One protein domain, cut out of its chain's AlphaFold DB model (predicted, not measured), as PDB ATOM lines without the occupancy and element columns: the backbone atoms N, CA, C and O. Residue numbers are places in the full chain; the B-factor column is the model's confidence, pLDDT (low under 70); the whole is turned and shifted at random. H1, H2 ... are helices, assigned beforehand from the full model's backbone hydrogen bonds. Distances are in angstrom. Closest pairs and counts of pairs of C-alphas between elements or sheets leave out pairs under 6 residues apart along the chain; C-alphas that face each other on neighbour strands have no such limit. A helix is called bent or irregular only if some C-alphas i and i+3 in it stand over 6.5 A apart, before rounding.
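This is residues 2 to 51 of the 55 residues of an uncharacterized protein of Rhodopirellula sp. SWK7 (UniProt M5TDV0). The domain is a loose, narrow U of helices: two long helices, H1 and H3, run side by side in opposite ways, and the short helix H2 sits at the turn that joins them at one end. H3 is the longer of the two, it has a kink of 33 degrees near residue 43, and from about there its last part, with the final residues of the printed part, sticks out as a free arm, residues 42 to 51. The printed part has 50 residues with three named helices, in the order H1, H2, H3, and no named strand; the class is all helix. The whole is loose, with a radius of gyration of the C-alphas of 13.2 A, and its C-alphas span 43 by 19 by 13 A, the outline of a rod.

The printed part begins with H1, residues 2 to 17, which touches no helix. A tight link of 2 residues, Leu 18 and Thr 19, leads from it to H2, residues 20 to 25. H1 and H2 are close but not clearly touching: their closest C-alphas are those of Val 15 and Arg 23, 7.4 A apart, and this is the one pair within 8 A. The lines of H1 and H2 stand at a steep tilt of 66 degrees, and the two run opposite ways. A tight link of 1 residue, Gln 26, leads on to H3, residues 27 to 49. H2 and H3 meet only through their link. H3 and H1 are near each other, close but not clearly touching, with 2 pairs of C-alphas within 8 A. Their closest C-alphas are those of Ile 8 and Leu 37, 7.3 A apart. They run opposite ways at a shallow tilt of 33 degrees, only just short of steep, and their centres are 12.6 A apart. H3 has a kink of 33 degrees near residue 43; it is irregular, but only just, with C-alphas 40 and 43 at 6.6 A from each other, and its line is a rough one. In the backbone, every O i to N i+4 pair is within hydrogen-bond range in H1 and H2, while in H3 17 of 19 such pairs are.

H1 runs from Lys 2 to Glu 17, 16 residues, and measures 22.8 A from first to last C-alpha. It begins at C-alpha 2, (-39.217, 23.150, -37.080), and ends at C-alpha 17, (-16.414, 22.718, -38.417), with x rising along it. H2 runs from Pro 20 to Glu 25, 6 residues, 8.9 A from first to last C-alpha. H3 runs from Asp 27 to Glu 49, 23 residues, 31.3 A from first to last C-alpha, and is the longest helix by residues. It begins at C-alpha 27, (-16.773, 9.009, -39.513), and ends at C-alpha 49, (-44.806, 13.149, -52.777), with x falling from the first of these to the last.

The two C-alphas farthest apart are those of Asp 21 in H2 and Glu 51, 43.3 A, while the first and last printed C-alphas, those of Lys 2 and Glu 51, are 20.1 A apart. Residues 42 to 51, of which 42 to 49 belong to H3, stand free. Without them the body has 40 residues, spans 31 by 17 by 8 A and has a radius of gyration of 10.6 A. The printed part has no cut, and both links between its helices are tight. The mean pLDDT of the printed part is 91.7; residues 50 to 51 are under 70.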
ATOM      1  N   LYS A   2     -40.187  22.115 -37.530       80.25
ATOM      2  CA  LYS A   2     -39.217  23.150 -37.080       80.25
ATOM      3  C   LYS A   2     -38.082  22.617 -36.192       80.25
ATOM      4  O   LYS A   2     -36.947  23.046 -36.336       80.25
ATOM      5  N   ARG A   3     -38.382  21.671 -35.298       87.94
ATOM      6  CA  ARG A   3     -37.379  21.031 -34.433       87.94
ATOM      7  C   ARG A   3     -36.385  20.170 -35.223       87.94
ATOM      8  O   ARG A   3     -35.194  20.300 -34.991       87.94
ATOM      9  N   LEU A   4     -36.867  19.352 -36.161       87.25
ATOM     10  CA  LEU A   4     -36.024  18.489 -36.996       87.25
ATOM     11  C   LEU A   4     -35.068  19.319 -37.861       87.25
ATOM     12  O   LEU A   4     -33.873  19.060 -37.872       87.25
ATOM     13  N   LEU A   5     -35.569  20.392 -38.483       88.38
ATOM     14  CA  LEU A   5     -34.744  21.317 -39.270       88.38
ATOM     15  C   LEU A   5     -33.626  21.967 -38.442       88.38
ATOM     16  O   LEU A   5     -32.508  22.107 -38.926       88.38
ATOM     17  N   VAL A   6     -33.904  22.321 -37.184       93.69
ATOM     18  CA  VAL A   6     -32.889  22.869 -36.269       93.69
ATOM     19  C   VAL A   6     -31.826  21.825 -35.916       93.69
ATOM     20  O   VAL A   6     -30.648  22.163 -35.833       93.69
ATOM     21  N   GLU A   7     -32.206  20.563 -35.710       92.12
ATOM     22  CA  GLU A   7     -31.233  19.499 -35.428       92.12
ATOM     23  C   GLU A   7     -30.390  19.145 -36.663       92.12
ATOM     24  O   GLU A   7     -29.178  18.971 -36.533       92.12
ATOM     25  N   ILE A   8     -30.982  19.154 -37.863       93.69
ATOM     26  CA  ILE A   8     -30.248  19.030 -39.133       93.69
ATOM     27  C   ILE A   8     -29.240  20.174 -39.275       93.69
ATOM     28  O   ILE A   8     -28.070  19.928 -39.561       93.69
ATOM     29  N   GLU A   9     -29.652  21.421 -39.029       95.25
ATOM     30  CA  GLU A   9     -28.754  22.578 -39.118       95.25
ATOM     31  C   GLU A   9     -27.563  22.442 -38.160       95.25
ATOM     32  O   GLU A   9     -26.416  22.659 -38.554       95.25
ATOM     33  N   LYS A  10     -27.814  22.047 -36.905       95.94
ATOM     34  CA  LYS A  10     -26.753  21.820 -35.914       95.94
ATOM     35  C   LYS A  10     -25.798  20.717 -36.349       95.94
ATOM     36  O   LYS A  10     -24.588  20.888 -36.212       95.94
ATOM     37  N   PHE A  11     -26.325  19.608 -36.867       96.12
ATOM     38  CA  PHE A  11     -25.513  18.500 -37.359       96.12
ATOM     39  C   PHE A  11     -24.623  18.937 -38.526       96.12
ATOM     40  O   PHE A  11     -23.411  18.740 -38.474       96.12
ATOM     41  N   LEU A  12     -25.195  19.602 -39.533       96.12
ATOM     42  CA  LEU A  12     -24.447  20.088 -40.693       96.12
ATOM     43  C   LEU A  12     -23.378  21.110 -40.298       96.12
ATOM     44  O   LEU A  12     -22.255  21.046 -40.795       96.12
ATOM     45  N   ARG A  13     -23.701  22.021 -39.373       97.81
ATOM     46  CA  ARG A  13     -22.739  22.992 -38.843       97.81
ATOM     47  C   ARG A  13     -21.587  22.297 -38.126       97.81
ATOM     48  O   ARG A  13     -20.436  22.604 -38.404       97.81
ATOM     49  N   TRP A  14     -21.893  21.331 -37.263       97.56
ATOM     50  CA  TRP A  14     -20.878  20.546 -36.569       97.56
ATOM     51  C   TRP A  14     -19.953  19.820 -37.553       97.56
ATOM     52  O   TRP A  14     -18.740  19.933 -37.423       97.56
ATOM     53  N   VAL A  15     -20.498  19.142 -38.571       96.88
ATOM     54  CA  VAL A  15     -19.694  18.450 -39.597       96.88
ATOM     55  C   VAL A  15     -18.809  19.427 -40.377       96.88
ATOM     56  O   VAL A  15     -17.662  19.098 -40.678       96.88
ATOM     57  N   ALA A  16     -19.313  20.624 -40.694       97.19
ATOM     58  CA  ALA A  16     -18.571  21.645 -41.436       97.19
ATOM     59  C   ALA A  16     -17.396  22.249 -40.643       97.19
ATOM     60  O   ALA A  16     -16.443  22.744 -41.244       97.19
ATOM     61  N   GLU A  17     -17.457  22.207 -39.312       97.62
ATOM     62  CA  GLU A  17     -16.414  22.718 -38.417       97.62
ATOM     63  C   GLU A  17     -15.291  21.695 -38.151       97.62
ATOM     64  O   GLU A  17     -14.255  22.058 -37.589       97.62
ATOM     65  N   LEU A  18     -15.453  20.432 -38.570       97.62
ATOM     66  CA  LEU A  18     -14.432  19.397 -38.399       97.62
ATOM     67  C   LEU A  18     -13.273  19.574 -39.386       97.62
ATOM     68  O   LEU A  18     -13.464  19.737 -40.594       97.62
ATOM     69  N   THR A  19     -12.044  19.427 -38.892       97.81
ATOM     70  CA  THR A  19     -10.884  19.224 -39.771       97.81
ATOM     71  C   THR A  19     -10.960  17.850 -40.457       97.81
ATOM     72  O   THR A  19     -11.689  16.966 -39.998       97.81
ATOM     73  N   PRO A  20     -10.189  17.601 -41.534       97.44
ATOM     74  CA  PRO A  20     -10.184  16.296 -42.197       97.44
ATOM     75  C   PRO A  20      -9.848  15.120 -41.270       97.44
ATOM     76  O   PRO A  20     -10.462  14.062 -41.390       97.44
ATOM     77  N   ASP A  21      -8.909  15.295 -40.338       97.75
ATOM     78  CA  ASP A  21      -8.521  14.232 -39.406       97.75
ATOM     79  C   ASP A  21      -9.610  13.982 -38.357       97.75
ATOM     80  O   ASP A  21     -10.008  12.839 -38.151       97.75
ATOM     81  N   GLN A  22     -10.197  15.047 -37.795       97.75
ATOM     82  CA  GLN A  22     -11.344  14.926 -36.889       97.75
ATOM     83  C   GLN A  22     -12.544  14.277 -37.582       97.75
ATOM     84  O   GLN A  22     -13.243  13.462 -36.988       97.75
ATOM     85  N   ARG A  23     -12.778  14.600 -38.856       96.56
ATOM     86  CA  ARG A  23     -13.848  13.986 -39.642       96.56
ATOM     87  C   ARG A  23     -13.649  12.478 -39.780       96.56
ATOM     88  O   ARG A  23     -14.618  11.748 -39.627       96.56
ATOM     89  N   ARG A  24     -12.416  12.009 -40.009       96.88
ATOM     90  CA  ARG A  24     -12.102  10.569 -40.060       96.88
ATOM     91  C   ARG A  24     -12.306   9.887 -38.709       96.88
ATOM     92  O   ARG A  24     -12.835   8.785 -38.666       96.88
ATOM     93  N   GLU A  25     -11.918  10.534 -37.612       97.88
ATOM     94  CA  GLU A  25     -12.145  10.002 -36.259       97.88
ATOM     95  C   GLU A  25     -13.635   9.901 -35.907       97.88
ATOM     96  O   GLU A  25     -14.037   9.032 -35.137       97.88
ATOM     97  N   GLN A  26     -14.458  10.790 -36.467       97.19
ATOM     98  CA  GLN A  26     -15.899  10.850 -36.224       97.19
ATOM     99  C   GLN A  26     -16.731  10.161 -37.318       97.19
ATOM    100  O   GLN A  26     -17.955  10.244 -37.268       97.19
ATOM    101  N   ASP A  27     -16.110   9.485 -38.288       97.19
ATOM    102  CA  ASP A  27     -16.773   9.009 -39.513       97.19
ATOM    103  C   ASP A  27     -17.967   8.091 -39.219       97.19
ATOM    104  O   ASP A  27     -19.077   8.332 -39.694       97.19
ATOM    105  N   GLN A  28     -17.784   7.125 -38.312       97.75
ATOM    106  CA  GLN A  28     -18.861   6.234 -37.875       97.75
ATOM    107  C   GLN A  28     -20.035   7.010 -37.259       97.75
ATOM    108  O   GLN A  28     -21.192   6.772 -37.596       97.75
ATOM    109  N   LYS A  29     -19.749   7.986 -36.393       96.50
ATOM    110  CA  LYS A  29     -20.780   8.812 -35.754       96.50
ATOM    111  C   LYS A  29     -21.515   9.684 -36.772       96.50
ATOM    112  O   LYS A  29     -22.729   9.853 -36.675       96.50
ATOM    113  N   ILE A  30     -20.794  10.247 -37.742       97.25
ATOM    114  CA  ILE A  30     -21.383  11.021 -38.839       97.25
ATOM    115  C   ILE A  30     -22.332  10.129 -39.639       97.25
ATOM    116  O   ILE A  30     -23.443  10.561 -39.942       97.25
ATOM    117  N   GLN A  31     -21.932   8.892 -39.937       96.75
ATOM    118  CA  GLN A  31     -22.758   7.936 -40.665       96.75
ATOM    119  C   GLN A  31     -24.023   7.560 -39.881       96.75
ATOM    120  O   GLN A  31     -25.117   7.637 -40.433       96.75
ATOM    121  N   GLU A  32     -23.895   7.234 -38.593       96.94
ATOM    122  CA  GLU A  32     -25.030   6.907 -37.717       96.94
ATOM    123  C   GLU A  32     -26.032   8.067 -37.623       96.94
ATOM    124  O   GLU A  32     -27.235   7.872 -37.792       96.94
ATOM    125  N   MET A  33     -25.550   9.294 -37.412       95.62
ATOM    126  CA  MET A  33     -26.413  10.476 -37.353       95.62
ATOM    127  C   MET A  33     -27.056  10.799 -38.703       95.62
ATOM    128  O   MET A  33     -28.216  11.199 -38.738       95.62
ATOM    129  N   SER A  34     -26.327  10.613 -39.806       94.62
ATOM    130  CA  SER A  34     -26.875  10.795 -41.153       94.62
ATOM    131  C   SER A  34     -28.020   9.822 -41.412       94.62
ATOM    132  O   SER A  34     -29.058  10.247 -41.906       94.62
ATOM    133  N   GLN A  35     -27.861   8.552 -41.026       94.94
ATOM    134  CA  GLN A  35     -28.907   7.548 -41.196       94.94
ATOM    135  C   GLN A  35     -30.155   7.900 -40.384       94.94
ATOM    136  O   GLN A  35     -31.243   7.936 -40.940       94.94
ATOM    137  N   LEU A  36     -29.995   8.265 -39.109       93.38
ATOM    138  CA  LEU A  36     -31.122   8.681 -38.267       93.38
ATOM    139  C   LEU A  36     -31.882   9.879 -38.853       93.38
ATOM    140  O   LEU A  36     -33.103   9.939 -38.769       93.38
ATOM    141  N   LEU A  37     -31.171  10.847 -39.436       92.00
ATOM    142  CA  LEU A  37     -31.811  11.994 -40.077       92.00
ATOM    143  C   LEU A  37     -32.561  11.599 -41.352       92.00
ATOM    144  O   LEU A  37     -33.613  12.173 -41.611       92.00
ATOM    145  N   VAL A  38     -32.043  10.645 -42.129       92.12
ATOM    146  CA  VAL A  38     -32.739  10.100 -43.304       92.12
ATOM    147  C   VAL A  38     -34.007   9.370 -42.875       92.12
ATOM    148  O   VAL A  38     -35.070   9.697 -43.390       92.12
ATOM    149  N   ASP A  39     -33.922   8.485 -41.881       93.31
ATOM    150  CA  ASP A  39     -35.062   7.706 -41.381       93.31
ATOM    151  C   ASP A  39     -36.201   8.609 -40.857       93.31
ATOM    152  O   ASP A  39     -37.378   8.272 -40.952       93.31
ATOM    153  N   GLU A  40     -35.866   9.783 -40.310       90.75
ATOM    154  CA  GLU A  40     -36.842  10.777 -39.843       90.75
ATOM    155  C   GLU A  40     -37.401  11.663 -40.974       90.75
ATOM    156  O   GLU A  40     -38.494  12.221 -40.842       90.75
ATOM    157  N   LEU A  41     -36.655  11.840 -42.069       89.81
ATOM    158  CA  LEU A  41     -37.056  12.663 -43.215       89.81
ATOM    159  C   LEU A  41     -37.845  11.877 -44.261       89.81
ATOM    160  O   LEU A  41     -38.752  12.451 -44.855       89.81
ATOM    161  N   GLU A  42     -37.526  10.602 -44.476       91.12
ATOM    162  CA  GLU A  42     -38.141   9.749 -45.499       91.12
ATOM    163  C   GLU A  42     -39.677   9.707 -45.373       91.12
ATOM    164  O   GLU A  42     -40.343  10.096 -46.329       91.12
ATOM    165  N   PRO A  43     -40.288   9.467 -44.192       90.38
ATOM    166  CA  PRO A  43     -41.749   9.471 -44.066       90.38
ATOM    167  C   PRO A  43     -42.391  10.844 -44.311       90.38
ATOM    168  O   PRO A  43     -43.566  10.935 -44.663       90.38
ATOM    169  N   LEU A  44     -41.647  11.930 -44.067       87.62
ATOM    170  CA  LEU A  44     -42.116  13.291 -44.337       87.62
ATOM    171  C   LEU A  44     -42.055  13.603 -45.830       87.62
ATOM    172  O   LEU A  44     -42.925  14.312 -46.323       87.62
ATOM    173  N   ASN A  45     -41.028  13.104 -46.518       84.75
ATOM    174  CA  ASN A  45     -40.876  13.239 -47.959       84.75
ATOM    175  C   ASN A  45     -41.942  12.419 -48.693       84.75
ATOM    176  O   ASN A  45     -42.660  12.977 -49.513       84.75
ATOM    177  N   ASP A  46     -42.134  11.157 -48.309       87.44
ATOM    178  CA  ASP A  46     -43.167  10.283 -48.872       87.44
ATOM    179  C   ASP A  46     -44.568  10.881 -48.697       87.44
ATOM    180  O   ASP A  46     -45.398  10.837 -49.599       87.44
ATOM    181  N   GLY A  47     -44.838  11.490 -47.537       82.31
ATOM    182  CA  GLY A  47     -46.103  12.179 -47.292       82.31
ATOM    183  C   GLY A  47     -46.338  13.388 -48.202       82.31
ATOM    184  O   GLY A  47     -47.488  13.681 -48.503       82.31
ATOM    185  N   LEU A  48     -45.278  14.075 -48.642       78.44
ATOM    186  CA  LEU A  48     -45.364  15.211 -49.565       78.44
ATOM    187  C   LEU A  48     -45.477  14.751 -51.023       78.44
ATOM    188  O   LEU A  48     -46.273  15.311 -51.764       78.44
ATOM    189  N   GLU A  49     -44.732  13.716 -51.422       73.56
ATOM    190  CA  GLU A  49     -44.806  13.149 -52.777       73.56
ATOM    191  C   GLU A  49     -46.206  12.595 -53.088       73.56
ATOM    192  O   GLU A  49     -46.700  12.739 -54.201       73.56
ATOM    193  N   LEU A  50     -46.894  12.035 -52.088       62.81
ATOM    194  CA  LEU A  50     -48.276  11.565 -52.231       62.81
ATOM    195  C   LEU A  50     -49.310  12.699 -52.377       62.81
ATOM    196  O   LEU A  50     -50.424  12.433 -52.824       62.81
ATOM    197  N   GLU A  51     -48.980  13.938 -51.997       57.75
ATOM    198  CA  GLU A  51     -49.839  15.119 -52.189       57.75
ATOM    199  C   GLU A  51     -49.641  15.776 -53.572       57.75
ATOM    200  O   GLU A  51     -50.471  16.590 -53.975       57.75
TER     201      GLU A  51